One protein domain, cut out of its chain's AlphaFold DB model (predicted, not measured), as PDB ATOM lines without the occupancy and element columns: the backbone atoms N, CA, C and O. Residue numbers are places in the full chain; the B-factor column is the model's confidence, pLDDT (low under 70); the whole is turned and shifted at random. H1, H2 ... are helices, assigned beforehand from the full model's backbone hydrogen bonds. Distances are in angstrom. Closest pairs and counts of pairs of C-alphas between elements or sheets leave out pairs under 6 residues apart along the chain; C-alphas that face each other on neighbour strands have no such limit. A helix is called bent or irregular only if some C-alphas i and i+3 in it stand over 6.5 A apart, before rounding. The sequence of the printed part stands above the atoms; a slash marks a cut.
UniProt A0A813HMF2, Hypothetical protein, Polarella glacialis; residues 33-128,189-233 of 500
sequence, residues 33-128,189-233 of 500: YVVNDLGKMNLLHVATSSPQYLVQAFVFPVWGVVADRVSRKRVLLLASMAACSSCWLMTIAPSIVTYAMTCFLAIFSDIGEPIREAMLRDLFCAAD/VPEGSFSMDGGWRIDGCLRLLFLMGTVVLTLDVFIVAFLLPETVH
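What this domain is: This is residues 33 to 128 and 189 to 233 of the 500 residues of the protein "Hypothetical protein" of Polarella glacialis (UniProt A0A813HMF2). Two long helices, H5 and H2, and the shorter H3 lie side by side in a row with H2 in the middle, and the long bent helix H1 covers the H3 side of that row, its arm H1a crossing H3 with residues 48 to 56 and its arm H1b turning in to residues 73 to 75 of H2; the short helix H4 follows beyond the last residue of H3 and packs on residues 72 to 80 of H2. The printed part has 141 residues with five named helices, H1 to H5 in chain order, no named strand, and the class all helix. The whole is loose, with a radius of gyration of the C-alphas of 18.0 A and spans of 60 by 30 by 28 A.

Where its parts are: Find C-alpha 38 at (35.010, 22.874, -144.905), where H1, residues 38 to 69, begins. By its hydrogen bonds it was assigned as one helix, but it is bent: C-alphas 58 and 61 are 6.7 A apart. Arm H1a, residues 38 to 58, is 29.9 A long with a kink of 27 degrees near residue 48; arm H1b, residues 61 to 69, is 12.9 A. Next come H2, residues 72 to 92, 30.1 A; H3, residues 96 to 109, 19.3 A; and H4, residues 112 to 123, 16.2 A. H5, residues 204 to 227, runs 33.3 A to C-alpha 227 at (62.799, -2.223, -161.753).

How they stand to each other: Start at the hub, H2. It forms a hairpin with H3, at a shallow tilt of 17 degrees; C-alphas 79 and 109 are closest, 4.0 A. H5 touches H2, opposite ways at 19 degrees, closest at C-alphas 84 and 217, 5.2 A. With residues 48 to 56 alone, H1a touches H3, closest at C-alphas 56 and 107, 5.5 A, at a steep tilt of 41 degrees. H1b touches H2, closest at C-alphas 67 and 75, 5.9 A. H2 touches H4 with residues 72 to 80 alone, closest at C-alphas 76 and 112, 5.1 A. H3 and H5 are apart. Every O i to N i+4 pair is within hydrogen-bond range in H2, H4 and H5; it is 15 of 17 in H1a, 4 of 5 in H1b and 9 of 10 in H3.

The domain as a whole: C-alphas 127 and 191, the two farthest apart, are 62.5 A apart. Residues 129 to 188 are not printed, and C-alphas 128 and 189 lie 55.7 A apart across this cut. Look for pLDDT under 70 at residues 33 to 37, 126 to 127 and 189 to 204.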
ATOM      1  N   TYR A  33      35.627  12.392-135.670       44.19
ATOM      2  CA  TYR A  33      35.774  13.820-135.945       44.19
ATOM      3  C   TYR A  33      35.206  14.064-137.332       44.19
ATOM      4  O   TYR A  33      35.867  13.817-138.337       44.19
ATOM      5  N   VAL A  34      33.967  14.538-137.387       47.84
ATOM      6  CA  VAL A  34      33.442  15.163-138.596       47.84
ATOM      7  C   VAL A  34      33.504  16.660-138.346       47.84
ATOM      8  O   VAL A  34      32.669  17.218-137.635       47.84
ATOM      9  N   VAL A  35      34.525  17.317-138.893       48.41
ATOM     10  CA  VAL A  35      34.490  18.777-139.027       48.41
ATOM     11  C   VAL A  35      33.545  19.062-140.187       48.41
ATOM     12  O   VAL A  35      33.915  18.895-141.344       48.41
ATOM     13  N   ASN A  36      32.302  19.427-139.881       52.84
ATOM     14  CA  ASN A  36      31.279  19.666-140.905       52.84
ATOM     15  C   ASN A  36      31.484  21.017-141.628       52.84
ATOM     16  O   ASN A  36      30.804  21.324-142.601       52.84
ATOM     17  N   ASP A  37      32.451  21.814-141.164       66.31
ATOM     18  CA  ASP A  37      32.842  23.098-141.737       66.31
ATOM     19  C   ASP A  37      34.107  22.948-142.605       66.31
ATOM     20  O   ASP A  37      35.242  22.880-142.113       66.31
ATOM     21  N   LEU A  38      33.914  22.925-143.929       70.75
ATOM     22  CA  LEU A  38      35.010  22.874-144.905       70.75
ATOM     23  C   LEU A  38      35.962  24.082-144.799       70.75
ATOM     24  O   LEU A  38      37.136  23.969-145.154       70.75
ATOM     25  N   GLY A  39      35.492  25.224-144.290       76.62
ATOM     26  CA  GLY A  39      36.312  26.398-144.007       76.62
ATOM     27  C   GLY A  39      37.308  26.147-142.877       76.62
ATOM     28  O   GLY A  39      38.497  26.437-143.036       76.62
ATOM     29  N   LYS A  40      36.857  25.537-141.771       74.81
ATOM     30  CA  LYS A  40      37.734  25.104-140.665       74.81
ATOM     31  C   LYS A  40      38.697  23.999-141.107       74.81
ATOM     32  O   LYS A  40      39.878  24.062-140.767       74.81
ATOM     33  N   MET A  41      38.240  23.031-141.914       75.06
ATOM     34  CA  MET A  41      39.127  22.011-142.496       75.06
ATOM     35  C   MET A  41      40.216  22.628-143.381       75.06
ATOM     36  O   MET A  41      41.384  22.258-143.263       75.06
ATOM     37  N   ASN A  42      39.864  23.596-144.234       82.31
ATOM     38  CA  ASN A  42      40.844  24.292-145.065       82.31
ATOM     39  C   ASN A  42      41.829  25.099-144.219       82.31
ATOM     40  O   ASN A  42      43.021  25.074-144.498       82.31
ATOM     41  N   LEU A  43      41.368  25.768-143.160       83.75
ATOM     42  CA  LEU A  43      42.249  26.492-142.245       83.75
ATOM     43  C   LEU A  43      43.238  25.554-141.540       83.75
ATOM     44  O   LEU A  43      44.423  25.870-141.477       83.75
ATOM     45  N   LEU A  44      42.778  24.391-141.065       81.62
ATOM     46  CA  LEU A  44      43.654  23.370-140.486       81.62
ATOM     47  C   LEU A  44      44.673  22.872-141.516       81.62
ATOM     48  O   LEU A  44      45.862  22.805-141.217       81.62
ATOM     49  N   HIS A  45      44.221  22.577-142.739       83.81
ATOM     50  CA  HIS A  45      45.095  22.166-143.833       83.81
ATOM     51  C   HIS A  45      46.152  23.230-144.144       83.81
ATOM     52  O   HIS A  45      47.329  22.903-144.255       83.81
ATOM     53  N   VAL A  46      45.768  24.504-144.244       87.38
ATOM     54  CA  VAL A  46      46.702  25.621-144.437       87.38
ATOM     55  C   VAL A  46      47.686  25.704-143.272       87.38
ATOM     56  O   VAL A  46      48.886  25.828-143.504       87.38
ATOM     57  N   ALA A  47      47.216  25.562-142.032       86.38
ATOM     58  CA  ALA A  47      48.055  25.637-140.840       86.38
ATOM     59  C   ALA A  47      49.111  24.529-140.751       86.38
ATOM     60  O   ALA A  47      50.213  24.780-140.260       86.38
ATOM     61  N   THR A  48      48.801  23.324-141.229       84.38
ATOM     62  CA  THR A  48      49.714  22.174-141.177       84.38
ATOM     63  C   THR A  48      50.607  22.093-142.414       84.38
ATOM     64  O   THR A  48      51.809  21.849-142.293       84.38
ATOM     65  N   SER A  49      50.060  22.366-143.602       87.50
ATOM     66  CA  SER A  49      50.792  22.272-144.870       87.50
ATOM     67  C   SER A  49      51.732  23.453-145.123       87.50
ATOM     68  O   SER A  49      52.812  23.258-145.673       87.50
ATOM     69  N   SER A  50      51.391  24.673-144.691       90.81
ATOM     70  CA  SER A  50      52.222  25.863-144.929       90.81
ATOM     71  C   SER A  50      53.643  25.722-144.348       90.81
ATOM     72  O   SER A  50      54.608  25.876-145.106       90.81
ATOM     73  N   PRO A  51      53.828  25.350-143.062       90.69
ATOM     74  CA  PRO A  51      55.155  25.086-142.508       90.69
ATOM     75  C   PRO A  51      55.872  23.937-143.221       90.69
ATOM     76  O   PRO A  51      57.072  24.036-143.482       90.69
ATOM     77  N   GLN A  52      55.145  22.874-143.577       90.56
ATOM     78  CA  GLN A  52      55.693  21.737-144.316       90.56
ATOM     79  C   GLN A  52      56.275  22.185-145.665       90.56
ATOM     80  O   GLN A  52      57.433  21.883-145.952       90.56
ATOM     81  N   TYR A  53      55.522  22.952-146.459       92.38
ATOM     82  CA  TYR A  53      55.974  23.467-147.753       92.38
ATOM     83  C   TYR A  53      57.165  24.414-147.622       92.38
ATOM     84  O   TYR A  53      58.086  24.357-148.438       92.38
ATOM     85  N   LEU A  54      57.199  25.251-146.580       92.25
ATOM     86  CA  LEU A  54      58.361  26.095-146.306       92.25
ATOM     87  C   LEU A  54      59.599  25.244-146.021       92.25
ATOM     88  O   LEU A  54      60.624  25.436-146.672       92.25
ATOM     89  N   VAL A  55      59.509  24.270-145.113       91.56
ATOM     90  CA  VAL A  55      60.631  23.366-144.810       91.56
ATOM     91  C   VAL A  55      61.077  22.622-146.068       91.56
ATOM     92  O   VAL A  55      62.270  22.608-146.376       91.56
ATOM     93  N   GLN A  56      60.134  22.078-146.842       89.81
ATOM     94  CA  GLN A  56      60.422  21.433-148.120       89.81
ATOM     95  C   GLN A  56      61.163  22.374-149.068       89.81
ATOM     96  O   GLN A  56      62.165  21.955-149.638       89.81
ATOM     97  N   ALA A  57      60.756  23.641-149.201       89.19
ATOM     98  CA  ALA A  57      61.432  24.603-150.070       89.19
ATOM     99  C   ALA A  57      62.923  24.751-149.716       89.19
ATOM    100  O   ALA A  57      63.770  24.784-150.607       89.19
ATOM    101  N   PHE A  58      63.269  24.789-148.426       87.06
ATOM    102  CA  PHE A  58      64.666  24.904-147.991       87.06
ATOM    103  C   PHE A  58      65.459  23.601-148.125       87.06
ATOM    104  O   PHE A  58      66.668  23.628-148.366       87.06
ATOM    105  N   VAL A  59      64.783  22.464-147.999       85.31
ATOM    106  CA  VAL A  59      65.395  21.133-147.998       85.31
ATOM    107  C   VAL A  59      65.560  20.581-149.424       85.31
ATOM    108  O   VAL A  59      66.560  19.931-149.724       85.31
ATOM    109  N   PHE A  60      64.655  20.905-150.349       83.06
ATOM    110  CA  PHE A  60      64.643  20.418-151.737       83.06
ATOM    111  C   PHE A  60      65.970  20.607-152.486       83.06
ATOM    112  O   PHE A  60      66.475  19.647-153.077       83.06
ATOM    113  N   PRO A  61      66.582  21.808-152.466       80.94
ATOM    114  CA  PRO A  61      67.836  22.040-153.169       80.94
ATOM    115  C   PRO A  61      69.001  21.180-152.673       80.94
ATOM    116  O   PRO A  61      69.905  20.869-153.445       80.94
ATOM    117  N   VAL A  62      68.981  20.797-151.394       83.06
ATOM    118  CA  VAL A  62      69.976  19.896-150.802       83.06
ATOM    119  C   VAL A  62      69.806  18.501-151.392       83.06
ATOM    120  O   VAL A  62      70.775  17.919-151.877       83.06
ATOM    121  N   TRP A  63      68.574  17.994-151.432       83.44
ATOM    122  CA  TRP A  63      68.296  16.654-151.943       83.44
ATOM    123  C   TRP A  63      68.560  16.479-153.429       83.44
ATOM    124  O   TRP A  63      68.998  15.402-153.818       83.44
ATOM    125  N   GLY A  64      68.381  17.524-154.242       79.31
ATOM    126  CA  GLY A  64      68.807  17.487-155.644       79.31
ATOM    127  C   GLY A  64      70.305  17.180-155.775       79.31
ATOM    128  O   GLY A  64      70.695  16.261-156.486       79.31
ATOM    129  N   VAL A  65      71.147  17.874-154.997       78.62
ATOM    130  CA  VAL A  65      72.603  17.642-155.010       78.62
ATOM    131  C   VAL A  65      72.969  16.262-154.456       78.62
ATOM    132  O   VAL A  65      73.887  15.620-154.961       78.62
ATOM    133  N   VAL A  66      72.267  15.801-153.419       83.62
ATOM    134  CA  VAL A  66      72.467  14.462-152.844       83.62
ATOM    135  C   VAL A  66      72.115  13.374-153.859       83.62
ATOM    136  O   VAL A  66      72.887  12.432-154.029       83.62
ATOM    137  N   ALA A  67      70.987  13.516-154.557       84.62
ATOM    138  CA  ALA A  67      70.548  12.576-155.581       84.62
ATOM    139  C   ALA A  67      71.574  12.468-156.716       84.62
ATOM    140  O   ALA A  67      71.914  11.359-157.114       84.62
ATOM    141  N   ASP A  68      72.136  13.596-157.159       77.75
ATOM    142  CA  ASP A  68      73.130  13.633-158.239       77.75
ATOM    143  C   ASP A  68      74.520  13.103-157.846       77.75
ATOM    144  O   ASP A  68      75.289  12.705-158.719       77.75
ATOM    145  N   ARG A  69      74.880  13.111-156.554       78.44
ATOM    146  CA  ARG A  69      76.233  12.737-156.084       78.44
ATOM    147  C   ARG A  69      76.330  11.378-155.410       78.44
ATOM    148  O   ARG A  69      77.428  10.832-155.314       78.44
ATOM    149  N   VAL A  70      75.215  10.866-154.901       84.62
ATOM    150  CA  VAL A  70      75.176   9.581-154.199       84.62
ATOM    151  C   VAL A  70      74.511   8.537-155.079       84.62
ATOM    152  O   VAL A  70      75.153   7.573-155.477       84.62
ATOM    153  N   SER A  71      73.220   8.708-155.361       87.44
ATOM    154  CA  SER A  71      72.413   7.760-156.132       87.44
ATOM    155  C   SER A  71      70.996   8.314-156.271       87.44
ATOM    156  O   SER A  71      70.314   8.526-155.260       87.44
ATOM    157  N   ARG A  72      70.523   8.510-157.508       88.88
ATOM    158  CA  ARG A  72      69.143   8.960-157.757       88.88
ATOM    159  C   ARG A  72      68.156   7.881-157.322       88.88
ATOM    160  O   ARG A  72      67.157   8.194-156.671       88.88
ATOM    161  N   LYS A  73      68.486   6.608-157.571       93.62
ATOM    162  CA  LYS A  73      67.657   5.458-157.187       93.62
ATOM    163  C   LYS A  73      67.454   5.366-155.674       93.62
ATOM    164  O   LYS A  73      66.327   5.179-155.225       93.62
ATOM    165  N   ARG A  74      68.514   5.510-154.870       93.00
ATOM    166  CA  ARG A  74      68.429   5.397-153.401       93.00
ATOM    167  C   ARG A  74      67.617   6.525-152.779       93.00
ATOM    168  O   ARG A  74      66.833   6.267-151.872       93.00
ATOM    169  N   VAL A  75      67.782   7.757-153.262       91.81
ATOM    170  CA  VAL A  75      66.988   8.887-152.757       91.81
ATOM    171  C   VAL A  75      65.521   8.744-153.173       91.81
ATOM    172  O   VAL A  75      64.637   8.947-152.345       91.81
ATOM    173  N   LEU A  76      65.245   8.315-154.410       93.75
ATOM    174  CA  LEU A  76      63.877   8.038-154.856       93.75
ATOM    175  C   LEU A  76      63.227   6.899-154.058       93.75
ATOM    176  O   LEU A  76      62.051   6.989-153.705       93.75
ATOM    177  N   LEU A  77      63.984   5.848-153.732       95.38
ATOM    178  CA  LEU A  77      63.511   4.756-152.886       95.38
ATOM    179  C   LEU A  77      63.148   5.258-151.487       95.38
ATOM    180  O   LEU A  77      62.075   4.930-150.993       95.38
ATOM    181  N   LEU A  78      63.990   6.101-150.880       94.31
ATOM    182  CA  LEU A  78      63.707   6.713-149.580       94.31
ATOM    183  C   LEU A  78      62.418   7.548-149.615       94.31
ATOM    184  O   LEU A  78      61.586   7.418-148.720       94.31
ATOM    185  N   ALA A  79      62.232   8.363-150.657       94.56
ATOM    186  CA  ALA A  79      61.018   9.157-150.839       94.56
ATOM    187  C   ALA A  79      59.768   8.266-150.985       94.56
ATOM    188  O   ALA A  79      58.748   8.504-150.338       94.56
ATOM    189  N   SER A  80      59.870   7.192-151.772       95.56
ATOM    190  CA  SER A  80      58.773   6.236-151.989       95.56
ATOM    191  C   SER A  80      58.431   5.476-150.703       95.56
ATOM    192  O   SER A  80      57.260   5.309-150.365       95.56
ATOM    193  N   MET A  81      59.448   5.069-149.934       96.38
ATOM    194  CA  MET A  81      59.269   4.452-148.619       96.38
ATOM    195  C   MET A  81      58.608   5.417-147.635       96.38
ATOM    196  O   MET A  81      57.689   5.006-146.939       96.38
ATOM    197  N   ALA A  82      59.010   6.691-147.604       95.44
ATOM    198  CA  ALA A  82      58.387   7.695-146.742       95.44
ATOM    199  C   ALA A  82      56.894   7.877-147.065       95.44
ATOM    200  O   ALA A  82      56.069   7.873-146.149       95.44
ATOM    201  N   ALA A  83      56.535   7.952-148.353       93.88
ATOM    202  CA  ALA A  83      55.141   8.038-148.795       93.88
ATOM    203  C   ALA A  83      54.342   6.787-148.390       93.88
ATOM    204  O   ALA A  83      53.262   6.876-147.809       93.88
ATOM    205  N   CYS A  84      54.908   5.605-148.649       95.62
ATOM    206  CA  CYS A  84      54.299   4.322-148.322       95.62
ATOM    207  C   CYS A  84      54.099   4.148-146.807       95.62
ATOM    208  O   CYS A  84      53.006   3.796-146.364       95.62
ATOM    209  N   SER A  85      55.118   4.457-145.998       95.12
ATOM    210  CA  SER A  85      55.041   4.422-144.535       95.12
ATOM    211  C   SER A  85      54.000   5.396-143.999       95.12
ATOM    212  O   SER A  85      53.238   5.027-143.111       95.12
ATOM    213  N   SER A  86      53.917   6.607-144.555       92.94
ATOM    214  CA  SER A  86      52.887   7.577-144.182       92.94
ATOM    215  C   SER A  86      51.477   7.030-144.422       92.94
ATOM    216  O   SER A  86      50.648   7.055-143.508       92.94
ATOM    217  N   CYS A  87      51.212   6.455-145.597       90.81
ATOM    218  CA  CYS A  87      49.912   5.849-145.869       90.81
ATOM    219  C   CYS A  87      49.636   4.638-144.971       90.81
ATOM    220  O   CYS A  87      48.539   4.537-144.436       90.81
ATOM    221  N   TRP A  88      50.607   3.748-144.735       93.50
ATOM    222  CA  TRP A  88      50.433   2.630-143.794       93.50
ATOM    223  C   TRP A  88      50.106   3.098-142.369       93.50
ATOM    224  O   TRP A  88      49.224   2.520-141.734       93.50
ATOM    225  N   LEU A  89      50.766   4.152-141.876       90.31
ATOM    226  CA  LEU A  89      50.489   4.727-140.555       90.31
ATOM    227  C   LEU A  89      49.041   5.220-140.453       90.31
ATOM    228  O   LEU A  89      48.354   4.880-139.490       90.31
ATOM    229  N   MET A  90      48.566   5.950-141.468       84.75
ATOM    230  CA  MET A  90      47.177   6.422-141.534       84.75
ATOM    231  C   MET A  90      46.165   5.274-141.687       84.75
ATOM    232  O   MET A  90      45.067   5.361-141.149       84.75
ATOM    233  N   THR A  91      46.526   4.181-142.363       85.81
ATOM    234  CA  THR A  91      45.655   3.003-142.539       85.81
ATOM    235  C   THR A  91      45.538   2.152-141.267       85.81
ATOM    236  O   THR A  91      44.470   1.592-140.990       85.81
ATOM    237  N   ILE A  92      46.626   2.007-140.500       85.12
ATOM    238  CA  ILE A  92      46.692   1.107-139.334       85.12
ATOM    239  C   ILE A  92      46.219   1.793-138.053       85.12
ATOM    240  O   ILE A  92      45.397   1.229-137.331       85.12
ATOM    241  N   ALA A  93      46.763   2.973-137.750       81.19
ATOM    242  CA  ALA A  93      46.599   3.629-136.455       81.19
ATOM    243  C   ALA A  93      46.346   5.136-136.618       81.19
ATOM    244  O   ALA A  93      47.102   5.949-136.079       81.19
ATOM    245  N   PRO A  94      45.292   5.527-137.355       75.00
ATOM    246  CA  PRO A  94      44.981   6.931-137.578       75.00
ATOM    247  C   PRO A  94      44.813   7.651-136.240       75.00
ATOM    248  O   PRO A  94      44.112   7.204-135.342       75.00
ATOM    249  N   SER A  95      45.535   8.743-136.077       70.94
ATOM    250  CA  SER A  95      45.618   9.552-134.865       70.94
ATOM    251  C   SER A  95      46.277  10.883-135.212       70.94
ATOM    252  O   SER A  95      46.969  10.994-136.231       70.94
ATOM    253  N   ILE A  96      46.152  11.882-134.337       71.25
ATOM    254  CA  ILE A  96      46.786  13.186-134.570       71.25
ATOM    255  C   ILE A  96      48.316  13.073-134.620       71.25
ATOM    256  O   ILE A  96      48.965  13.740-135.424       71.25
ATOM    257  N   VAL A  97      48.886  12.153-133.833       76.44
ATOM    258  CA  VAL A  97      50.320  11.850-133.827       76.44
ATOM    259  C   VAL A  97      50.738  11.230-135.159       76.44
ATOM    260  O   VAL A  97      51.705  11.685-135.767       76.44
ATOM    261  N   THR A  98      49.995  10.243-135.673       81.56
ATOM    262  CA  THR A  98      50.289   9.667-137.001       81.56
ATOM    263  C   THR A  98      50.069  10.651-138.145       81.56
ATOM    264  O   THR A  98      50.799  10.594-139.132       81.56
ATOM    265  N   TYR A  99      49.123  11.585-138.010       82.31
ATOM    266  CA  TYR A  99      48.930  12.663-138.972       82.31
ATOM    267  C   TYR A  99      50.122  13.633-138.966       82.31
ATOM    268  O   TYR A  99      50.657  13.952-140.026       82.31
ATOM    269  N   ALA A 100      50.613  14.037-137.789       83.94
ATOM    270  CA  ALA A 100      51.817  14.858-137.670       83.94
ATOM    271  C   ALA A 100      53.057  14.142-138.240       83.94
ATOM    272  O   ALA A 100      53.827  14.738-138.994       83.94
ATOM    273  N   MET A 101      53.213  12.844-137.954       87.81
ATOM    274  CA  MET A 101      54.267  12.012-138.549       87.81
ATOM    275  C   MET A 101      54.121  11.896-140.068       87.81
ATOM    276  O   MET A 101      55.116  11.944-140.780       87.81
ATOM    277  N   THR A 102      52.894  11.800-140.577       88.56
ATOM    278  CA  THR A 102      52.593  11.824-142.014       88.56
ATOM    279  C   THR A 102      53.014  13.145-142.650       88.56
ATOM    280  O   THR A 102      53.701  13.123-143.664       88.56
ATOM    281  N   CYS A 103      52.706  14.287-142.029       86.44
ATOM    282  CA  CYS A 103      53.159  15.599-142.506       86.44
ATOM    283  C   CYS A 103      54.695  15.695-142.524       86.44
ATOM    284  O   CYS A 103      55.279  16.236-143.461       86.44
ATOM    285  N   PHE A 104      55.370  15.127-141.518       90.00
ATOM    286  CA  PHE A 104      56.831  15.058-141.488       90.00
ATOM    287  C   PHE A 104      57.399  14.150-142.588       90.00
ATOM    288  O   PHE A 104      58.320  14.547-143.297       90.00
ATOM    289  N   LEU A 105      56.843  12.950-142.776       92.56
ATOM    290  CA  LEU A 105      57.244  12.032-143.848       92.56
ATOM    291  C   LEU A 105      56.988  12.628-145.236       92.56
ATOM    292  O   LEU A 105      57.785  12.403-146.146       92.56
ATOM    293  N   ALA A 106      55.944  13.446-145.375       88.88
ATOM    294  CA  ALA A 106      55.633  14.144-146.612       88.88
ATOM    295  C   ALA A 106      56.738  15.133-147.033       88.88
ATOM    296  O   ALA A 106      56.969  15.349-148.222       88.88
ATOM    297  N   ILE A 107      57.523  15.666-146.083       89.62
ATOM    298  CA  ILE A 107      58.735  16.455-146.387       89.62
ATOM    299  C   ILE A 107      59.711  15.647-147.249       89.62
ATOM    300  O   ILE A 107      60.365  16.207-148.129       89.62
ATOM    301  N   PHE A 108      59.789  14.334-147.016       90.12
ATOM    302  CA  PHE A 108      60.692  13.442-147.732       90.12
ATOM    303  C   PHE A 108      60.064  12.826-148.982       90.12
ATOM    304  O   PHE A 108      60.757  12.689-149.990       90.12
ATOM    305  N   SER A 109      58.778  12.466-148.951       91.75
ATOM    306  CA  SER A 109      58.118  11.846-150.108       91.75
ATOM    307  C   SER A 109      58.067  12.763-151.323       91.75
ATOM    308  O   SER A 109      58.298  12.314-152.445       91.75
ATOM    309  N   ASP A 110      57.826  14.056-151.106       87.50
ATOM    310  CA  ASP A 110      57.598  15.013-152.195       87.50
ATOM    311  C   ASP A 110      58.879  15.322-152.988       87.50
ATOM    312  O   ASP A 110      58.834  15.817-154.113       87.50
ATOM    313  N   ILE A 111      60.046  14.957-152.448       86.31
ATOM    314  CA  ILE A 111      61.335  15.002-153.155       86.31
ATOM    315  C   ILE A 111      61.389  13.957-154.281       86.31
ATOM    316  O   ILE A 111      62.178  14.093-155.218       86.31
ATOM    317  N   GLY A 112      60.552  12.919-154.227       86.94
ATOM    318  CA  GLY A 112      60.540  11.850-155.219       86.94
ATOM    319  C   GLY A 112      60.228  12.340-156.633       86.94
ATOM    320  O   GLY A 112      60.873  11.898-157.580       86.94
ATOM    321  N   GLU A 113      59.301  13.289-156.798       84.88
ATOM    322  CA  GLU A 113      58.870  13.781-158.116       84.88
ATOM    323  C   GLU A 113      60.013  14.366-158.974       84.88
ATOM    324  O   GLU A 113      60.247  13.844-160.067       84.88
ATOM    325  N   PRO A 114      60.779  15.388-158.535       79.81
ATOM    326  CA  PRO A 114      61.864  15.953-159.345       79.81
ATOM    327  C   PRO A 114      62.984  14.943-159.629       79.81
ATOM    328  O   PRO A 114      63.580  14.985-160.703       79.81
ATOM    329  N   ILE A 115      63.279  14.036-158.688       85.62
ATOM    330  CA  ILE A 115      64.312  13.009-158.868       85.62
ATOM    331  C   ILE A 115      63.842  11.986-159.893       85.62
ATOM    332  O   ILE A 115      64.614  11.596-160.764       85.62
ATOM    333  N   ARG A 116      62.566  11.590-159.833       87.31
ATOM    334  CA  ARG A 116      61.940  10.713-160.820       87.31
ATOM    335  C   ARG A 116      61.962  11.359-162.202       87.31
ATOM    336  O   ARG A 116      62.352  10.690-163.150       87.31
ATOM    337  N   GLU A 117      61.620  12.643-162.326       81.00
ATOM    338  CA  GLU A 117      61.726  13.364-163.604       81.00
ATOM    339  C   GLU A 117      63.165  13.393-164.138       81.00
ATOM    340  O   GLU A 117      63.375  13.153-165.326       81.00
ATOM    341  N   ALA A 118      64.152  13.664-163.279       78.31
ATOM    342  CA  ALA A 118      65.560  13.682-163.665       78.31
ATOM    343  C   ALA A 118      66.059  12.292-164.095       78.31
ATOM    344  O   ALA A 118      66.723  12.159-165.117       78.31
ATOM    345  N   MET A 119      65.689  11.244-163.357       85.81
ATOM    346  CA  MET A 119      66.072   9.863-163.649       85.81
ATOM    347  C   MET A 119      65.415   9.342-164.930       85.81
ATOM    348  O   MET A 119      66.086   8.754-165.771       85.81
ATOM    349  N   LEU A 120      64.116   9.594-165.118       84.00
ATOM    350  CA  LEU A 120      63.416   9.246-166.356       84.00
ATOM    351  C   LEU A 120      64.050   9.944-167.555       84.00
ATOM    352  O   LEU A 120      64.201   9.339-168.610       84.00
ATOM    353  N   ARG A 121      64.470  11.194-167.387       77.25
ATOM    354  CA  ARG A 121      65.155  11.912-168.447       77.25
ATOM    355  C   ARG A 121      66.491  11.290-168.838       77.25
ATOM    356  O   ARG A 121      66.793  11.281-170.020       77.25
ATOM    357  N   ASP A 122      67.281  10.798-167.889       79.94
ATOM    358  CA  ASP A 122      68.537  10.117-168.228       79.94
ATOM    359  C   ASP A 122      68.294   8.797-168.975       79.94
ATOM    360  O   ASP A 122      69.154   8.350-169.731       79.94
ATOM    361  N   LEU A 123      67.143   8.153-168.742       84.31
ATOM    362  CA  LEU A 123      66.796   6.871-169.363       84.31
ATOM    363  C   LEU A 123      66.371   6.996-170.823       84.31
ATOM    364  O   LEU A 123      66.527   6.041-171.582       84.31
ATOM    365  N   PHE A 124      65.825   8.144-171.215       81.81
ATOM    366  CA  PHE A 124      65.365   8.392-172.577       81.81
ATOM    367  C   PHE A 124      66.309   9.362-173.286       81.81
ATOM    368  O   PHE A 124      66.787  10.326-172.693       81.81
ATOM    369  N   CYS A 125      66.567   9.156-174.580       72.00
ATOM    370  CA  CYS A 125      67.343  10.136-175.334       72.00
ATOM    371  C   CYS A 125      66.592  11.481-175.371       72.00
ATOM    372  O   CYS A 125      65.363  11.537-175.264       72.00
ATOM    373  N   ALA A 126      67.319  12.590-175.539       68.06
ATOM    374  CA  ALA A 126      66.698  13.916-175.584       68.06
ATOM    375  C   ALA A 126      65.630  14.018-176.692       68.06
ATOM    376  O   ALA A 126      64.602  14.672-176.498       68.06
ATOM    377  N   ALA A 127      65.853  13.323-177.814       66.50
ATOM    378  CA  ALA A 127      64.920  13.253-178.929       66.50
ATOM    379  C   ALA A 127      63.612  12.529-178.571       66.50
ATOM    380  O   ALA A 127      62.566  12.962-179.032       66.50
ATOM    381  N   ASP A 128      63.621  11.505-177.715       73.25
ATOM    382  CA  ASP A 128      62.407  10.794-177.281       73.25
ATOM    383  C   ASP A 128      61.715  11.490-176.105       73.25
ATOM    384  O   ASP A 128      60.482  11.595-176.039       73.25
ATOM    385  N   VAL A 189      30.150  15.390-132.563       51.28
ATOM    386  CA  VAL A 189      30.876  14.593-131.562       51.28
ATOM    387  C   VAL A 189      30.585  15.105-130.155       51.28
ATOM    388  O   VAL A 189      30.713  16.308-129.936       51.28
ATOM    389  N   PRO A 190      30.253  14.229-129.187       42.66
ATOM    390  CA  PRO A 190      30.148  14.626-127.786       42.66
ATOM    391  C   PRO A 190      31.472  15.199-127.252       42.66
ATOM    392  O   PRO A 190      32.556  14.704-127.586       42.66
ATOM    393  N   GLU A 191      31.396  16.201-126.373       39.34
ATOM    394  CA  GLU A 191      32.545  16.676-125.589       39.34
ATOM    395  C   GLU A 191      33.163  15.512-124.779       39.34
ATOM    396  O   GLU A 191      32.453  14.637-124.285       39.34
ATOM    397  N   GLY A 192      34.496  15.456-124.671       38.53
ATOM    398  CA  GLY A 192      35.223  14.342-124.025       38.53
ATOM    399  C   GLY A 192      35.669  13.184-124.942       38.53
ATOM    400  O   GLY A 192      36.297  12.238-124.472       38.53
ATOM    401  N   SER A 193      35.398  13.246-126.251       38.34
ATOM    402  CA  SER A 193      35.655  12.131-127.192       38.34
ATOM    403  C   SER A 193      37.065  12.069-127.800       38.34
ATOM    404  O   SER A 193      37.389  11.103-128.497       38.34
ATOM    405  N   PHE A 194      37.925  13.061-127.542       39.69
ATOM    406  CA  PHE A 194      39.358  12.908-127.796       39.69
ATOM    407  C   PHE A 194      40.015  12.299-126.565       39.69
ATOM    408  O   PHE A 194      39.969  12.861-125.476       39.69
ATOM    409  N   SER A 195      40.760  11.224-126.780       37.09
ATOM    410  CA  SER A 195      42.013  11.084-126.056       37.09
ATOM    411  C   SER A 195      43.135  11.062-127.085       37.09
ATOM    412  O   SER A 195      43.024  10.392-128.115       37.09
ATOM    413  N   MET A 196      44.226  11.778-126.798       40.62
ATOM    414  CA  MET A 196      45.542  11.528-127.411       40.62
ATOM    415  C   MET A 196      45.926  10.035-127.321       40.62
ATOM    416  O   MET A 196      46.748   9.551-128.091       40.62
ATOM    417  N   ASP A 197      45.276   9.309-126.408       37.84
ATOM    418  CA  ASP A 197      45.529   7.921-126.046       37.84
ATOM    419  C   ASP A 197      44.718   6.881-126.854       37.84
ATOM    420  O   ASP A 197      44.721   5.708-126.485       37.84
ATOM    421  N   GLY A 198      43.992   7.249-127.924       42.34
ATOM    422  CA  GLY A 198      43.230   6.270-128.725       42.34
ATOM    423  C   GLY A 198      43.114   6.574-130.222       42.34
ATOM    424  O   GLY A 198      43.054   7.727-130.639       42.34
ATOM    425  N   GLY A 199      43.072   5.512-131.037       45.62
ATOM    426  CA  GLY A 199      42.978   5.604-132.499       45.62
ATOM    427  C   GLY A 199      41.652   6.196-132.988       45.62
ATOM    428  O   GLY A 199      40.589   5.935-132.421       45.62
ATOM    429  N   TRP A 200      41.716   6.987-134.054       50.50
ATOM    430  CA  TRP A 200      40.567   7.477-134.809       50.50
ATOM    431  C   TRP A 200      39.843   6.284-135.439       50.50
ATOM    432  O   TRP A 200      40.468   5.392-136.016       50.50
ATOM    433  N   ARG A 201      38.514   6.241-135.356       51.06
ATOM    434  CA  ARG A 201      37.757   5.285-136.161       51.06
ATOM    435  C   ARG A 201      37.615   5.857-137.565       51.06
ATOM    436  O   ARG A 201      37.024   6.913-137.757       51.06
ATOM    437  N   ILE A 202      38.226   5.173-138.526       56.75
ATOM    438  CA  ILE A 202      37.987   5.401-139.947       56.75
ATOM    439  C   ILE A 202      36.849   4.463-140.348       56.75
ATOM    440  O   ILE A 202      36.973   3.249-140.159       56.75
ATOM    441  N   ASP A 203      35.781   5.026-140.907       66.56
ATOM    442  CA  ASP A 203      34.708   4.286-141.578       66.56
ATOM    443  C   ASP A 203      35.294   3.230-142.545       66.56
ATOM    444  O   ASP A 203      36.311   3.456-143.207       66.56
ATOM    445  N   GLY A 204      34.663   2.056-142.635       69.56
ATOM    446  CA  GLY A 204      35.053   0.976-143.539       69.56
ATOM    447  C   GLY A 204      35.310   1.433-144.981       69.56
ATOM    448  O   GLY A 204      36.292   0.985-145.577       69.56
ATOM    449  N   CYS A 205      34.517   2.372-145.513       73.12
ATOM    450  CA  CYS A 205      34.737   2.939-146.850       73.12
ATOM    451  C   CYS A 205      36.065   3.705-146.951       73.12
ATOM    452  O   CYS A 205      36.890   3.430-147.824       73.12
ATOM    453  N   LEU A 206      36.316   4.640-146.032       73.88
ATOM    454  CA  LEU A 206      37.573   5.392-145.996       73.88
ATOM    455  C   LEU A 206      38.773   4.468-145.752       73.88
ATOM    456  O   LEU A 206      39.819   4.641-146.372       73.88
ATOM    457  N   ARG A 207      38.626   3.451-144.895       78.00
ATOM    458  CA  ARG A 207      39.698   2.495-144.600       78.00
ATOM    459  C   ARG A 207      40.050   1.654-145.822       78.00
ATOM    460  O   ARG A 207      41.229   1.397-146.054       78.00
ATOM    461  N   LEU A 208      39.051   1.271-146.620       83.38
ATOM    462  CA  LEU A 208      39.258   0.611-147.906       83.38
ATOM    463  C   LEU A 208      40.018   1.520-148.882       83.38
ATOM    464  O   LEU A 208      40.984   1.069-149.490       83.38
ATOM    465  N   LEU A 209      39.644   2.799-148.990       84.94
ATOM    466  CA  LEU A 209      40.349   3.763-149.847       84.94
ATOM    467  C   LEU A 209      41.808   3.952-149.425       84.94
ATOM    468  O   LEU A 209      42.708   3.917-150.267       84.94
ATOM    469  N   PHE A 210      42.051   4.094-148.121       85.25
ATOM    470  CA  PHE A 210      43.400   4.158-147.566       85.25
ATOM    471  C   PHE A 210      44.188   2.882-147.873       85.25
ATOM    472  O   PHE A 210      45.302   2.972-148.380       85.25
ATOM    473  N   LEU A 211      43.594   1.700-147.679       89.50
ATOM    474  CA  LEU A 211      44.224   0.421-148.007       89.50
ATOM    475  C   LEU A 211      44.577   0.317-149.499       89.50
ATOM    476  O   LEU A 211      45.693  -0.081-149.831       89.50
ATOM    477  N   MET A 212      43.669   0.703-150.398       91.19
ATOM    478  CA  MET A 212      43.927   0.722-151.842       91.19
ATOM    479  C   MET A 212      45.108   1.638-152.184       91.19
ATOM    480  O   MET A 212      46.027   1.217-152.887       91.19
ATOM    481  N   GLY A 213      45.125   2.862-151.645       90.12
ATOM    482  CA  GLY A 213      46.238   3.798-151.826       90.12
ATOM    483  C   GLY A 213      47.559   3.244-151.290       90.12
ATOM    484  O   GLY A 213      48.583   3.284-151.971       90.12
ATOM    485  N   THR A 214      47.531   2.640-150.103       92.69
ATOM    486  CA  THR A 214      48.683   1.996-149.472       92.69
ATOM    487  C   THR A 214      49.243   0.839-150.308       92.69
ATOM    488  O   THR A 214      50.463   0.718-150.444       92.69
ATOM    489  N   VAL A 215      48.390  -0.003-150.900       94.62
ATOM    490  CA  VAL A 215      48.821  -1.101-151.785       94.62
ATOM    491  C   VAL A 215      49.509  -0.551-153.034       94.62
ATOM    492  O   VAL A 215      50.582  -1.033-153.401       94.62
ATOM    493  N   VAL A 216      48.952   0.496-153.649       92.81
ATOM    494  CA  VAL A 216      49.558   1.153-154.819       92.81
ATOM    495  C   VAL A 216      50.926   1.752-154.477       92.81
ATOM    496  O   VAL A 216      51.881   1.554-155.223       92.81
ATOM    497  N   LEU A 217      51.065   2.426-153.333       93.94
ATOM    498  CA  LEU A 217      52.357   2.978-152.899       93.94
ATOM    499  C   LEU A 217      53.361   1.894-152.496       93.94
ATOM    500  O   LEU A 217      54.563   2.057-152.697       93.94
ATOM    501  N   THR A 218      52.886   0.765-151.973       96.81
ATOM    502  CA  THR A 218      53.738  -0.403-151.730       96.81
ATOM    503  C   THR A 218      54.301  -0.917-153.056       96.81
ATOM    504  O   THR A 218      55.503  -1.149-153.159       96.81
ATOM    505  N   LEU A 219      53.465  -1.014-154.095       96.00
ATOM    506  CA  LEU A 219      53.909  -1.375-155.441       96.00
ATOM    507  C   LEU A 219      54.911  -0.358-156.016       96.00
ATOM    508  O   LEU A 219      55.896  -0.785-156.613       96.00
ATOM    509  N   ASP A 220      54.723   0.950-155.800       93.94
ATOM    510  CA  ASP A 220      55.697   1.983-156.207       93.94
ATOM    511  C   ASP A 220      57.076   1.730-155.574       93.94
ATOM    512  O   ASP A 220      58.085   1.717-156.276       93.94
ATOM    513  N   VAL A 221      57.129   1.403-154.275       96.94
ATOM    514  CA  VAL A 221      58.382   1.024-153.596       96.94
ATOM    515  C   VAL A 221      59.034  -0.192-154.259       96.94
ATOM    516  O   VAL A 221      60.241  -0.170-154.504       96.94
ATOM    517  N   PHE A 222      58.264  -1.233-154.592       97.50
ATOM    518  CA  PHE A 222      58.789  -2.406-155.302       97.50
ATOM    519  C   PHE A 222      59.319  -2.047-156.698       97.50
ATOM    520  O   PHE A 222      60.422  -2.455-157.063       97.50
ATOM    521  N   ILE A 223      58.578  -1.251-157.470       94.88
ATOM    522  CA  ILE A 223      58.999  -0.806-158.805       94.88
ATOM    523  C   ILE A 223      60.307  -0.013-158.707       94.88
ATOM    524  O   ILE A 223      61.260  -0.298-159.433       94.88
ATOM    525  N   VAL A 224      60.397   0.940-157.781       94.81
ATOM    526  CA  VAL A 224      61.600   1.758-157.590       94.81
ATOM    527  C   VAL A 224      62.785   0.911-157.119       94.81
ATOM    528  O   VAL A 224      63.895   1.073-157.628       94.81
ATOM    529  N   ALA A 225      62.572  -0.016-156.183       95.94
ATOM    530  CA  ALA A 225      63.633  -0.863-155.646       95.94
ATOM    531  C   ALA A 225      64.190  -1.840-156.694       95.94
ATOM    532  O   ALA A 225      65.412  -1.968-156.832       95.94
ATOM    533  N   PHE A 226      63.313  -2.506-157.450       96.56
ATOM    534  CA  PHE A 226      63.693  -3.648-158.282       96.56
ATOM    535  C   PHE A 226      63.758  -3.345-159.780       96.56
ATOM    536  O   PHE A 226      64.601  -3.926-160.457       96.56
ATOM    537  N   LEU A 227      62.922  -2.443-160.304       94.69
ATOM    538  CA  LEU A 227      62.799  -2.223-161.753       94.69
ATOM    539  C   LEU A 227      63.542  -0.984-162.249       94.69
ATOM    540  O   LEU A 227      64.027  -0.981-163.378       94.69
ATOM    541  N   LEU A 228      63.648   0.069-161.433       92.62
ATOM    542  CA  LEU A 228      64.340   1.285-161.859       92.62
ATOM    543  C   LEU A 228      65.866   1.116-161.747       92.62
ATOM    544  O   LEU A 228      66.359   0.694-160.693       92.62
ATOM    545  N   PRO A 229      66.635   1.412-162.809       94.19
ATOM    546  CA  PRO A 229      68.094   1.361-162.770       94.19
ATOM    547  C   PRO A 229      68.685   2.604-162.088       94.19
ATOM    548  O   PRO A 229      68.016   3.621-161.912       94.19
ATOM    549  N   GLU A 230      69.960   2.525-161.708       92.06
ATOM    550  CA  GLU A 230      70.726   3.712-161.321       92.06
ATOM    551  C   GLU A 230      71.162   4.472-162.576       92.06
ATOM    552  O   GLU A 230      71.707   3.863-163.495       92.06
ATOM    553  N   THR A 231      70.947   5.787-162.603       87.88
ATOM    554  CA  THR A 231      71.302   6.630-163.758       87.88
ATOM    555  C   THR A 231      72.483   7.557-163.485       87.88
ATOM    556  O   THR A 231      73.061   8.111-164.418       87.88
ATOM    557  N   VAL A 232      72.907   7.702-162.224       81.94
ATOM    558  CA  VAL A 232      74.108   8.476-161.894       81.94
ATOM    559  C   VAL A 232      75.354   7.733-162.366       81.94
ATOM    560  O   VAL A 232      75.623   6.610-161.935       81.94
ATOM    561  N   HIS A 233      76.159   8.396-163.201       75.69
ATOM    562  CA  HIS A 233      77.421   7.855-163.703       75.69
ATOM    563  C   HIS A 233      78.359   7.435-162.551       75.69
ATOM    564  O   HIS A 233      78.572   8.227-161.628       75.69
TER     565      HIS A 233